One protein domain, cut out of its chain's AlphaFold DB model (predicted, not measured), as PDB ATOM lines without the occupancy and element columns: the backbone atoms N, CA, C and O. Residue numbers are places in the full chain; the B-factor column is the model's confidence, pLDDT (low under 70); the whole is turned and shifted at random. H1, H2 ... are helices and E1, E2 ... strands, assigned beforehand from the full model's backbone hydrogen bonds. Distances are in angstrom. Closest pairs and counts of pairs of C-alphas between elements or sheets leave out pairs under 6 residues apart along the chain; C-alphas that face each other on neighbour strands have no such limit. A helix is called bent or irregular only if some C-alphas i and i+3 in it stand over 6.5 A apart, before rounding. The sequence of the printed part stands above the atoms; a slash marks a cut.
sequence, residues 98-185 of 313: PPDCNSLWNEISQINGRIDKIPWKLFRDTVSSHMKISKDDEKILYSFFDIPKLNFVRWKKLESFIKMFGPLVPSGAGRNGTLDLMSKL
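AT A GLANCE: This is residues 98 to 185 of the 313 residues of an uncharacterized protein of Arcella intermedia (UniProt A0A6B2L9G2). Look for a compact cluster of helices with H2 and H5 nearest its middle, on different sides of it, and a tiny two-stranded ribbon, E1 and E2, at one end; H2 follows directly on E1, and H5 directly on E2. H1 packs on H2, H3 lies on another side, and H6 crosses H3 at the end away from the ribbon, beyond a long loop of residues 165 to 177. The printed part has 88 residues, with six named helices and two named strands in the order H1 E1 H2 H3 H4 E2 H5 H6; the sheet, E1 - E2, is antiparallel and the class is mostly helix. The whole is compact, with a radius of gyration of the C-alphas of 12.1 A, and rounded, spanning 34 by 27 by 22 A.

HOW THE PARTS SIT: Start at H1, residues 99 to 112; with its residues 104 to 108 alone it touches H2, residues 120 to 130, at a steep tilt of 42 degrees, opposite ways. Their closest C-alphas, of Ile 108 and Phe 123, are 6.9 A apart. Just before H2, find E1, residues 117 to 119, antiparallel to E2, residues 152 to 154, with N 118 and O 153 at 2.8 A and N 153 and O 118 at 2.7 A. H3, residues 135 to 144, is close to H2 but not clearly touching, with the C-alphas of Arg 124 and Glu 138 closest at 7.5 A. H4, residues 147 to 150, is close to H2 but not clearly touching, the closest C-alphas being those of Trp 120 and Ile 147, 7.0 A apart. H5, residues 155 to 164, is apart from H2 but near H3, with 5 pairs of C-alphas within 10 A. At the end, H6, residues 178 to 185, touches H3 about perpendicular, at 78 degrees; their closest C-alphas, of Asp 137 and Ser 183, are 6.7 A apart. Each O i to N i+4 pair is within hydrogen-bond range in H2, H3, H5 and H6, against 7 of 10 in H1; H4 is too short for such a pair.

IN THESE COORDINATES: Find C-alpha 99 at (-50.954, 27.742, -33.960); from there H1 runs 20.9 A to C-alpha 112, irregular where C-alphas 100 and 103 are 7.3 A apart. H2 runs 15.4 A from C-alpha 120 at (-34.377, 12.133, -39.917), H3 14.2 A, H5 14.0 A, and H6 10.5 A to C-alpha 185 at (-42.583, 9.766, -19.392). E1, H4 and E2 are short.

THE WHOLE: The C-alphas farthest apart, of Lys 149 and Gly 174, are 34.7 A apart. The printed part has no cut; the link from H5 to H6 is long, 13 residues, and the other links are tight. The mean pLDDT of the printed part is 75.2; look for values under 70 at residues 98 to 116 and 169 to 176.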
ATOM      1  N   PRO A  98     -51.475  22.944 -33.193       50.47
ATOM      2  CA  PRO A  98     -51.734  24.211 -32.520       50.47
ATOM      3  C   PRO A  98     -51.009  25.354 -33.259       50.47
ATOM      4  O   PRO A  98     -49.925  25.111 -33.799       50.47
ATOM      5  N   PRO A  99     -51.544  26.592 -33.257       50.69
ATOM      6  CA  PRO A  99     -50.954  27.742 -33.960       50.69
ATOM      7  C   PRO A  99     -49.447  27.925 -33.708       50.69
ATOM      8  O   PRO A  99     -48.711  28.327 -34.607       50.69
ATOM      9  N   ASP A 100     -48.985  27.537 -32.518       49.91
ATOM     10  CA  ASP A 100     -47.606  27.679 -32.045       49.91
ATOM     11  C   ASP A 100     -46.610  26.670 -32.658       49.91
ATOM     12  O   ASP A 100     -45.401  26.831 -32.502       49.91
ATOM     13  N   CYS A 101     -47.080  25.636 -33.367       49.94
ATOM     14  CA  CYS A 101     -46.231  24.632 -34.029       49.94
ATOM     15  C   CYS A 101     -46.082  24.834 -35.544       49.94
ATOM     16  O   CYS A 101     -45.299  24.128 -36.180       49.94
ATOM     17  N   ASN A 102     -46.813  25.778 -36.138       55.59
ATOM     18  CA  ASN A 102     -46.875  25.916 -37.593       55.59
ATOM     19  C   ASN A 102     -45.541  26.349 -38.216       55.59
ATOM     20  O   ASN A 102     -45.263  25.966 -39.346       55.59
ATOM     21  N   SER A 103     -44.697  27.105 -37.508       58.75
ATOM     22  CA  SER A 103     -43.420  27.587 -38.056       58.75
ATOM     23  C   SER A 103     -42.449  26.447 -38.370       58.75
ATOM     24  O   SER A 103     -41.999  26.336 -39.508       58.75
ATOM     25  N   LEU A 104     -42.206  25.552 -37.407       62.12
ATOM     26  CA  LEU A 104     -41.277  24.428 -37.566       62.12
ATOM     27  C   LEU A 104     -41.748  23.453 -38.653       62.12
ATOM     28  O   LEU A 104     -40.954  22.992 -39.469       62.12
ATOM     29  N   TRP A 105     -43.050  23.159 -38.705       64.19
ATOM     30  CA  TRP A 105     -43.589  22.230 -39.701       64.19
ATOM     31  C   TRP A 105     -43.658  22.818 -41.100       64.19
ATOM     32  O   TRP A 105     -43.384  22.106 -42.065       64.19
ATOM     33  N   ASN A 106     -43.981  24.104 -41.220       62.72
ATOM     34  CA  ASN A 106     -43.954  24.784 -42.507       62.72
ATOM     35  C   ASN A 106     -42.532  24.848 -43.062       62.72
ATOM     36  O   ASN A 106     -42.352  24.615 -44.252       62.72
ATOM     37  N   GLU A 107     -41.529  25.088 -42.217       64.75
ATOM     38  CA  GLU A 107     -40.126  25.078 -42.634       64.75
ATOM     39  C   GLU A 107     -39.698  23.696 -43.142       64.75
ATOM     40  O   GLU A 107     -39.213  23.567 -44.265       64.75
ATOM     41  N   ILE A 108     -39.970  22.637 -42.376       65.12
ATOM     42  CA  ILE A 108     -39.628  21.264 -42.775       65.12
ATOM     43  C   ILE A 108     -40.360  20.853 -44.062       65.12
ATOM     44  O   ILE A 108     -39.769  20.227 -44.944       65.12
ATOM     45  N   SER A 109     -41.639  21.212 -44.179       63.06
ATOM     46  CA  SER A 109     -42.461  20.941 -45.363       63.06
ATOM     47  C   SER A 109     -41.930  21.645 -46.611       63.06
ATOM     48  O   SER A 109     -41.816  21.022 -47.669       63.06
ATOM     49  N   GLN A 110     -41.566  22.926 -46.487       63.84
ATOM     50  CA  GLN A 110     -41.014  23.711 -47.591       63.84
ATOM     51  C   GLN A 110     -39.678  23.146 -48.077       63.84
ATOM     52  O   GLN A 110     -39.446  23.116 -49.282       63.84
ATOM     53  N   ILE A 111     -38.830  22.660 -47.165       62.06
ATOM     54  CA  ILE A 111     -37.524  22.090 -47.517       62.06
ATOM     55  C   ILE A 111     -37.670  20.716 -48.186       62.06
ATOM     56  O   ILE A 111     -36.960  20.418 -49.143       62.06
ATOM     57  N   ASN A 112     -38.572  19.863 -47.695       64.00
ATOM     58  CA  ASN A 112     -38.641  18.468 -48.131       64.00
ATOM     59  C   ASN A 112     -39.551  18.232 -49.349       64.00
ATOM     60  O   ASN A 112     -39.456  17.191 -49.996       64.00
ATOM     61  N   GLY A 113     -40.489  19.139 -49.643       59.78
ATOM     62  CA  GLY A 113     -41.436  18.978 -50.755       59.78
ATOM     63  C   GLY A 113     -42.413  17.799 -50.608       59.78
ATOM     64  O   GLY A 113     -43.193  17.547 -51.522       59.78
ATOM     65  N   ARG A 114     -42.391  17.083 -49.475       61.88
ATOM     66  CA  ARG A 114     -43.331  16.034 -49.044       61.88
ATOM     67  C   ARG A 114     -43.478  16.083 -47.524       61.88
ATOM     68  O   ARG A 114     -42.484  16.254 -46.821       61.88
ATOM     69  N   ILE A 115     -44.686  15.918 -46.994       60.78
ATOM     70  CA  ILE A 115     -44.923  15.948 -45.535       60.78
ATOM     71  C   ILE A 115     -45.113  14.532 -44.969       60.78
ATOM     72  O   ILE A 115     -44.877  14.296 -43.783       60.78
ATOM     73  N   ASP A 116     -45.475  13.556 -45.806       68.12
ATOM     74  CA  ASP A 116     -45.715  12.177 -45.375       68.12
ATOM     75  C   ASP A 116     -44.461  11.502 -44.787       68.12
ATOM     76  O   ASP A 116     -44.587  10.656 -43.889       68.12
ATOM     77  N   LYS A 117     -43.266  11.888 -45.261       76.81
ATOM     78  CA  LYS A 117     -41.959  11.366 -44.834       76.81
ATOM     79  C   LYS A 117     -40.893  12.455 -44.803       76.81
ATOM     80  O   LYS A 117     -40.443  12.905 -45.848       76.81
ATOM     81  N   ILE A 118     -40.417  12.793 -43.612       80.62
ATOM     82  CA  ILE A 118     -39.352  13.775 -43.396       80.62
ATOM     83  C   ILE A 118     -38.047  13.030 -43.080       80.62
ATOM     84  O   ILE A 118     -38.024  12.283 -42.100       80.62
ATOM     85  N   PRO A 119     -36.952  13.211 -43.840       85.50
ATOM     86  CA  PRO A 119     -35.657  12.619 -43.510       85.50
ATOM     87  C   PRO A 119     -35.233  12.943 -42.074       85.50
ATOM     88  O   PRO A 119     -35.338  14.092 -41.641       85.50
ATOM     89  N   TRP A 120     -34.731  11.949 -41.331       88.25
ATOM     90  CA  TRP A 120     -34.377  12.133 -39.917       88.25
ATOM     91  C   TRP A 120     -33.407  13.293 -39.698       88.25
ATOM     92  O   TRP A 120     -33.626  14.107 -38.808       88.25
ATOM     93  N   LYS A 121     -32.364  13.385 -40.530       85.94
ATOM     94  CA  LYS A 121     -31.356  14.445 -40.433       85.94
ATOM     95  C   LYS A 121     -31.995  15.831 -40.520       85.94
ATOM     96  O   LYS A 121     -31.754  16.652 -39.649       85.94
ATOM     97  N   LEU A 122     -32.864  16.049 -41.510       83.25
ATOM     98  CA  LEU A 122     -33.583  17.312 -41.668       83.25
ATOM     99  C   LEU A 122     -34.449  17.607 -40.439       83.25
ATOM    100  O   LEU A 122     -34.319  18.667 -39.841       83.25
ATOM    101  N   PHE A 123     -35.281  16.646 -40.021       85.25
ATOM    102  CA  PHE A 123     -36.136  16.803 -38.844       85.25
ATOM    103  C   PHE A 123     -35.330  17.171 -37.591       85.25
ATOM    104  O   PHE A 123     -35.642  18.141 -36.900       85.25
ATOM    105  N   ARG A 124     -34.274  16.406 -37.311       85.94
ATOM    106  CA  ARG A 124     -33.395  16.604 -36.162       85.94
ATOM    107  C   ARG A 124     -32.728  17.970 -36.203       85.94
ATOM    108  O   ARG A 124     -32.734  18.660 -35.186       85.94
ATOM    109  N   ASP A 125     -32.126  18.335 -37.329       83.12
ATOM    110  CA  ASP A 125     -31.351  19.566 -37.452       83.12
ATOM    111  C   ASP A 125     -32.283  20.785 -37.293       83.12
ATOM    112  O   ASP A 125     -31.946  21.728 -36.571       83.12
ATOM    113  N   THR A 126     -33.508  20.731 -37.836       78.94
ATOM    114  CA  THR A 126     -34.525  21.774 -37.622       78.94
ATOM    115  C   THR A 126     -34.981  21.848 -36.164       78.94
ATOM    116  O   THR A 126     -34.995  22.939 -35.593       78.94
ATOM    117  N   VAL A 127     -35.313  20.718 -35.524       79.69
ATOM    118  CA  VAL A 127     -35.703  20.700 -34.100       79.69
ATOM    119  C   VAL A 127     -34.570  21.222 -33.218       79.69
ATOM    120  O   VAL A 127     -34.823  22.026 -32.326       79.69
ATOM    121  N   SER A 128     -33.325  20.836 -33.496       82.00
ATOM    122  CA  SER A 128     -32.142  21.290 -32.753       82.00
ATOM    123  C   SER A 128     -31.875  22.786 -32.925       82.00
ATOM    124  O   SER A 128     -31.400  23.437 -32.000       82.00
ATOM    125  N   SER A 129     -32.186  23.343 -34.097       77.94
ATOM    126  CA  SER A 129     -32.003  24.773 -34.379       77.94
ATOM    127  C   SER A 129     -33.058  25.638 -33.685       77.94
ATOM    128  O   SER A 129     -32.765  26.747 -33.246       77.94
ATOM    129  N   HIS A 130     -34.280  25.121 -33.543       71.75
ATOM    130  CA  HIS A 130     -35.399  25.840 -32.929       71.75
ATOM    131  C   HIS A 130     -35.533  25.598 -31.424       71.75
ATOM    132  O   HIS A 130     -36.185  26.372 -30.722       71.75
ATOM    133  N   MET A 131     -34.962  24.505 -30.917       75.00
ATOM    134  CA  MET A 131     -35.166  24.038 -29.550       75.00
ATOM    135  C   MET A 131     -33.847  23.601 -28.935       75.00
ATOM    136  O   MET A 131     -33.031  22.931 -29.557       75.00
ATOM    137  N   LYS A 132     -33.665  23.924 -27.653       74.50
ATOM    138  CA  LYS A 132     -32.530  23.434 -26.866       74.50
ATOM    139  C   LYS A 132     -32.766  21.971 -26.476       74.50
ATOM    140  O   LYS A 132     -33.175  21.703 -25.351       74.50
ATOM    141  N   ILE A 133     -32.549  21.046 -27.411       81.81
ATOM    142  CA  ILE A 133     -32.630  19.605 -27.141       81.81
ATOM    143  C   ILE A 133     -31.306  19.079 -26.578       81.81
ATOM    144  O   ILE A 133     -30.226  19.466 -27.024       81.81
ATOM    145  N   SER A 134     -31.377  18.188 -25.590       87.12
ATOM    146  CA  SER A 134     -30.211  17.436 -25.119       87.12
ATOM    147  C   SER A 134     -29.938  16.217 -26.011       87.12
ATOM    148  O   SER A 134     -30.798  15.773 -26.774       87.12
ATOM    149  N   LYS A 135     -28.755  15.606 -25.868       87.31
ATOM    150  CA  LYS A 135     -28.433  14.339 -26.551       87.31
ATOM    151  C   LYS A 135     -29.365  13.191 -26.151       87.31
ATOM    152  O   LYS A 135     -29.625  12.305 -26.962       87.31
ATOM    153  N   ASP A 136     -29.891  13.205 -24.930       87.75
ATOM    154  CA  ASP A 136     -30.880  12.217 -24.502       87.75
ATOM    155  C   ASP A 136     -32.245  12.465 -25.153       87.75
ATOM    156  O   ASP A 136     -32.890  11.504 -25.569       87.75
ATOM    157  N   ASP A 137     -32.663  13.724 -25.312       88.75
ATOM    158  CA  ASP A 137     -33.905  14.058 -26.021       88.75
ATOM    159  C   ASP A 137     -33.833  13.609 -27.484       88.75
ATOM    160  O   ASP A 137     -34.769  12.993 -27.991       88.75
ATOM    161  N   GLU A 138     -32.687  13.825 -28.137       89.44
ATOM    162  CA  GLU A 138     -32.419  13.350 -29.497       89.44
ATOM    163  C   GLU A 138     -32.569  11.821 -29.600       89.44
ATOM    164  O   GLU A 138     -33.250  11.319 -30.494       89.44
ATOM    165  N   LYS A 139     -32.007  11.064 -28.647       90.69
ATOM    166  CA  LYS A 139     -32.140   9.597 -28.587       90.69
ATOM    167  C   LYS A 139     -33.573   9.138 -28.351       90.69
ATOM    168  O   LYS A 139     -33.993   8.125 -28.920       90.69
ATOM    169  N   ILE A 140     -34.323   9.849 -27.511       91.31
ATOM    170  CA  ILE A 140     -35.734   9.546 -27.268       91.31
ATOM    171  C   ILE A 140     -36.536   9.772 -28.550       91.31
ATOM    172  O   ILE A 140     -37.261   8.869 -28.957       91.31
ATOM    173  N   LEU A 141     -36.354  10.912 -29.223       90.62
ATOM    174  CA  LEU A 141     -36.998  11.207 -30.505       90.62
ATOM    175  C   LEU A 141     -36.639  10.148 -31.560       90.62
ATOM    176  O   LEU A 141     -37.532   9.578 -32.184       90.62
ATOM    177  N   TYR A 142     -35.354   9.808 -31.694       89.81
ATOM    178  CA  TYR A 142     -34.869   8.783 -32.625       89.81
ATOM    179  C   TYR A 142     -35.523   7.416 -32.388       89.81
ATOM    180  O   TYR A 142     -35.919   6.718 -33.326       89.81
ATOM    181  N   SER A 143     -35.672   7.039 -31.117       89.25
ATOM    182  CA  SER A 143     -36.314   5.786 -30.712       89.25
ATOM    183  C   SER A 143     -37.821   5.821 -30.910       89.25
ATOM    184  O   SER A 143     -38.414   4.832 -31.338       89.25
ATOM    185  N   PHE A 144     -38.449   6.951 -30.586       90.06
ATOM    186  CA  PHE A 144     -39.883   7.134 -30.707       90.06
ATOM    187  C   PHE A 144     -40.322   7.042 -32.163       90.06
ATOM    188  O   PHE A 144     -41.257   6.307 -32.459       90.06
ATOM    189  N   PHE A 145     -39.625   7.726 -33.070       88.75
ATOM    190  CA  PHE A 145     -39.968   7.755 -34.491       88.75
ATOM    191  C   PHE A 145     -39.558   6.496 -35.266       88.75
ATOM    192  O   PHE A 145     -39.687   6.468 -36.488       88.75
ATOM    193  N   ASP A 146     -39.099   5.446 -34.574       83.88
ATOM    194  CA  ASP A 146     -38.665   4.185 -35.178       83.88
ATOM    195  C   ASP A 146     -37.588   4.395 -36.271       83.88
ATOM    196  O   ASP A 146     -37.493   3.638 -37.241       83.88
ATOM    197  N   ILE A 147     -36.736   5.416 -36.102       82.12
ATOM    198  CA  ILE A 147     -35.733   5.821 -37.094       82.12
ATOM    199  C   ILE A 147     -34.728   4.716 -37.441       82.12
ATOM    200  O   ILE A 147     -34.461   4.574 -38.632       82.12
ATOM    201  N   PRO A 148     -34.242   3.858 -36.515       72.56
ATOM    202  CA  PRO A 148     -33.380   2.733 -36.893       72.56
ATOM    203  C   PRO A 148     -33.959   1.834 -37.995       72.56
ATOM    204  O   PRO A 148     -33.209   1.162 -38.693       72.56
ATOM    205  N   LYS A 149     -35.291   1.788 -38.129       75.06
ATOM    206  CA  LYS A 149     -35.988   0.988 -39.144       75.06
ATOM    207  C   LYS A 149     -36.339   1.787 -40.396       75.06
ATOM    208  O   LYS A 149     -36.483   1.197 -41.458       75.06
ATOM    209  N   LEU A 150     -36.575   3.090 -40.251       77.19
ATOM    210  CA  LEU A 150     -37.191   3.915 -41.291       77.19
ATOM    211  C   LEU A 150     -36.249   4.957 -41.883       77.19
ATOM    212  O   LEU A 150     -36.338   5.227 -43.070       77.19
ATOM    213  N   ASN A 151     -35.372   5.556 -41.079       83.12
ATOM    214  CA  ASN A 151     -34.544   6.715 -41.427       83.12
ATOM    215  C   ASN A 151     -35.313   8.019 -41.751       83.12
ATOM    216  O   ASN A 151     -34.719   9.048 -42.073       83.12
ATOM    217  N   PHE A 152     -36.639   8.005 -41.637       85.25
ATOM    218  CA  PHE A 152     -37.508   9.165 -41.815       85.25
ATOM    219  C   PHE A 152     -38.616   9.184 -40.760       85.25
ATOM    220  O   PHE A 152     -39.104   8.143 -40.317       85.25
ATOM    221  N   VAL A 153     -39.043  10.387 -40.391       84.44
ATOM    222  CA  VAL A 153     -40.217  10.649 -39.562       84.44
ATOM    223  C   VAL A 153     -41.453  10.632 -40.454       84.44
ATOM    224  O   VAL A 153     -41.526  11.366 -41.435       84.44
ATOM    225  N   ARG A 154     -42.444   9.800 -40.120       82.94
ATOM    226  CA  ARG A 154     -43.743   9.793 -40.812       82.94
ATOM    227  C   ARG A 154     -44.724  10.744 -40.145       82.94
ATOM    228  O   ARG A 154     -44.800  10.749 -38.915       82.94
ATOM    229  N   TRP A 155     -45.575  11.400 -40.934       75.31
ATOM    230  CA  TRP A 155     -46.623  12.280 -40.402       75.31
ATOM    231  C   TRP A 155     -47.502  11.602 -39.339       75.31
ATOM    232  O   TRP A 155     -47.633  12.118 -38.238       75.31
ATOM    233  N   LYS A 156     -48.022  10.392 -39.592       76.50
ATOM    234  CA  LYS A 156     -48.866   9.668 -38.611       76.50
ATOM    235  C   LYS A 156     -48.173   9.425 -37.265       76.50
ATOM    236  O   LYS A 156     -48.808   9.416 -36.209       76.50
ATOM    237  N   LYS A 157     -46.856   9.202 -37.298       84.19
ATOM    238  CA  LYS A 157     -46.062   8.991 -36.086       84.19
ATOM    239  C   LYS A 157     -45.844  10.308 -35.348       84.19
ATOM    240  O   LYS A 157     -45.886  10.350 -34.125       84.19
ATOM    241  N   LEU A 158     -45.674  11.391 -36.096       81.94
ATOM    242  CA  LEU A 158     -45.609  12.737 -35.558       81.94
ATOM    243  C   LEU A 158     -46.934  13.219 -34.962       81.94
ATOM    244  O   LEU A 158     -46.943  13.779 -33.874       81.94
ATOM    245  N   GLU A 159     -48.059  12.945 -35.608       76.88
ATOM    246  CA  GLU A 159     -49.378  13.187 -35.026       76.88
ATOM    247  C   GLU A 159     -49.505  12.463 -33.679       76.88
ATOM    248  O   GLU A 159     -49.866  13.074 -32.672       76.88
ATOM    249  N   SER A 160     -49.113  11.187 -33.628       83.62
ATOM    250  CA  SER A 160     -49.117  10.404 -32.387       83.62
ATOM    251  C   SER A 160     -48.196  11.012 -31.318       83.62
ATOM    252  O   SER A 160     -48.591  11.103 -30.154       83.62
ATOM    253  N   PHE A 161     -47.019  11.521 -31.705       87.25
ATOM    254  CA  PHE A 161     -46.131  12.288 -30.822       87.25
ATOM    255  C   PHE A 161     -46.839  13.508 -30.224       87.25
ATOM    256  O   PHE A 161     -46.815  13.707 -29.010       87.25
ATOM    257  N   ILE A 162     -47.491  14.319 -31.061       80.56
ATOM    258  CA  ILE A 162     -48.140  15.568 -30.645       80.56
ATOM    259  C   ILE A 162     -49.314  15.276 -29.709       80.56
ATOM    260  O   ILE A 162     -49.457  15.912 -28.658       80.56
ATOM    261  N   LYS A 163     -50.134  14.275 -30.041       82.94
ATOM    262  CA  LYS A 163     -51.244  13.841 -29.184       82.94
ATOM    263  C   LYS A 163     -50.737  13.348 -27.829       82.94
ATOM    264  O   LYS A 163     -51.316  13.684 -26.798       82.94
ATOM    265  N   MET A 164     -49.625  12.619 -27.812       87.12
ATOM    266  CA  MET A 164     -49.075  12.051 -26.588       87.12
ATOM    267  C   MET A 164     -48.333  13.098 -25.738       87.12
ATOM    268  O   MET A 164     -48.741  13.372 -24.606       87.12
ATOM    269  N   PHE A 165     -47.296  13.740 -26.280       85.31
ATOM    270  CA  PHE A 165     -46.383  14.630 -25.543       85.31
ATOM    271  C   PHE A 165     -46.614  16.116 -25.780       85.31
ATOM    272  O   PHE A 165     -46.406  16.938 -24.888       85.31
ATOM    273  N   GLY A 166     -47.079  16.472 -26.973       79.12
ATOM    274  CA  GLY A 166     -47.536  17.822 -27.258       79.12
ATOM    275  C   GLY A 166     -46.905  18.472 -28.450       79.12
ATOM    276  O   GLY A 166     -46.068  17.864 -29.115       79.12
ATOM    277  N   PRO A 167     -47.337  19.711 -28.722       73.94
ATOM    278  CA  PRO A 167     -46.671  20.536 -29.703       73.94
ATOM    279  C   PRO A 167     -45.199  20.697 -29.311       73.94
ATOM    280  O   PRO A 167     -44.885  21.053 -28.178       73.94
ATOM    281  N   LEU A 168     -44.287  20.432 -30.245       73.62
ATOM    282  CA  LEU A 168     -42.884  20.775 -30.057       73.62
ATOM    283  C   LEU A 168     -42.788  22.308 -29.996       73.62
ATOM    284  O   LEU A 168     -42.883  22.977 -31.023       73.62
ATOM    285  N   VAL A 169     -42.642  22.852 -28.787       66.12
ATOM    286  CA  VAL A 169     -42.510  24.292 -28.526       66.12
ATOM    287  C   VAL A 169     -41.133  24.603 -27.925       66.12
ATOM    288  O   VAL A 169     -40.672  23.856 -27.052       66.12
ATOM    289  N   PRO A 170     -40.455  25.684 -28.361       58.47
ATOM    290  CA  PRO A 170     -39.163  26.082 -27.810       58.47
ATOM    291  C   PRO A 170     -39.218  26.298 -26.293       58.47
ATOM    292  O   PRO A 170     -40.133  26.927 -25.758       58.47
ATOM    293  N   SER A 171     -38.213  25.789 -25.577       47.94
ATOM    294  CA  SER A 171     -38.098  25.976 -24.129       47.94
ATOM    295  C   SER A 171     -37.872  27.455 -23.790       47.94
ATOM    296  O   SER A 171     -36.812  28.010 -24.069       47.94
ATOM    297  N   GLY A 172     -38.876  28.079 -23.172       49.84
ATOM    298  CA  GLY A 172     -38.872  29.497 -22.791       49.84
ATOM    299  C   GLY A 172     -40.244  30.025 -22.356       49.84
ATOM    300  O   GLY A 172     -40.307  30.984 -21.596       49.84
ATOM    301  N   ALA A 173     -41.332  29.352 -22.748       51.00
ATOM    302  CA  ALA A 173     -42.709  29.732 -22.409       51.00
ATOM    303  C   ALA A 173     -43.199  29.286 -21.007       51.00
ATOM    304  O   ALA A 173     -44.375  29.437 -20.698       51.00
ATOM    305  N   GLY A 174     -42.325  28.756 -20.146       42.34
ATOM    306  CA  GLY A 174     -42.687  28.282 -18.802       42.34
ATOM    307  C   GLY A 174     -42.128  26.892 -18.508       42.34
ATOM    308  O   GLY A 174     -41.898  26.086 -19.405       42.34
ATOM    309  N   ARG A 175     -41.817  26.633 -17.237       44.59
ATOM    310  CA  ARG A 175     -41.274  25.355 -16.753       44.59
ATOM    311  C   ARG A 175     -42.304  24.241 -17.043       44.59
ATOM    312  O   ARG A 175     -43.425  24.384 -16.584       44.59
ATOM    313  N   ASN A 176     -41.893  23.171 -17.744       55.84
ATOM    314  CA  ASN A 176     -42.665  21.980 -18.196       55.84
ATOM    315  C   ASN A 176     -43.131  21.980 -19.675       55.84
ATOM    316  O   ASN A 176     -44.303  21.774 -19.979       55.84
ATOM    317  N   GLY A 177     -42.202  22.162 -20.624       71.00
ATOM    318  CA  GLY A 177     -42.481  22.009 -22.063       71.00
ATOM    319  C   GLY A 177     -42.561  20.546 -22.544       71.00
ATOM    320  O   GLY A 177     -42.186  19.615 -21.835       71.00
ATOM    321  N   THR A 178     -42.988  20.331 -23.792       80.19
ATOM    322  CA  THR A 178     -43.195  18.995 -24.396       80.19
ATOM    323  C   THR A 178     -41.993  18.051 -24.316       80.19
ATOM    324  O   THR A 178     -42.179  16.854 -24.104       80.19
ATOM    325  N   LEU A 179     -40.767  18.561 -24.440       82.56
ATOM    326  CA  LEU A 179     -39.550  17.744 -24.334       82.56
ATOM    327  C   LEU A 179     -39.306  17.240 -22.905       82.56
ATOM    328  O   LEU A 179     -38.911  16.093 -22.714       82.56
ATOM    329  N   ASP A 180     -39.605  18.063 -21.900       83.38
ATOM    330  CA  ASP A 180     -39.523  17.659 -20.496       83.38
ATOM    331  C   ASP A 180     -40.571  16.581 -20.186       83.38
ATOM    332  O   ASP A 180     -40.248  15.544 -19.604       83.38
ATOM    333  N   LEU A 181     -41.800  16.758 -20.685       86.62
ATOM    334  CA  LEU A 181     -42.857  15.753 -20.577       86.62
ATOM    335  C   LEU A 181     -42.452  14.419 -21.211       86.62
ATOM    336  O   LEU A 181     -42.596  13.357 -20.599       86.62
ATOM    337  N   MET A 182     -41.925  14.489 -22.435       90.06
ATOM    338  CA  MET A 182     -41.396  13.347 -23.169       90.06
ATOM    339  C   MET A 182     -40.312  12.642 -22.354       90.06
ATOM    340  O   MET A 182     -40.407  11.436 -22.138       90.06
ATOM    341  N   SER A 183     -39.317  13.379 -21.856       89.00
ATOM    342  CA  SER A 183     -38.206  12.829 -21.076       89.00
ATOM    343  C   SER A 183     -38.683  12.158 -19.784       89.00
ATOM    344  O   SER A 183     -38.311  11.013 -19.508       89.00
ATOM    345  N   LYS A 184     -39.570  12.814 -19.024       90.31
ATOM    346  CA  LYS A 184     -40.142  12.272 -17.782       90.31
ATOM    347  C   LYS A 184     -40.925  10.978 -18.035       90.31
ATOM    348  O   LYS A 184     -40.667   9.973 -17.372       90.31
ATOM    349  N   LEU A 185     -41.821  10.965 -19.026       92.44
ATOM    350  CA  LEU A 185     -42.583   9.766 -19.392       92.44
ATOM    351  C   LEU A 185     -41.673   8.649 -19.910       92.44
ATOM    352  O   LEU A 185     -41.798   7.510 -19.469       92.44
TER     353      LEU A 185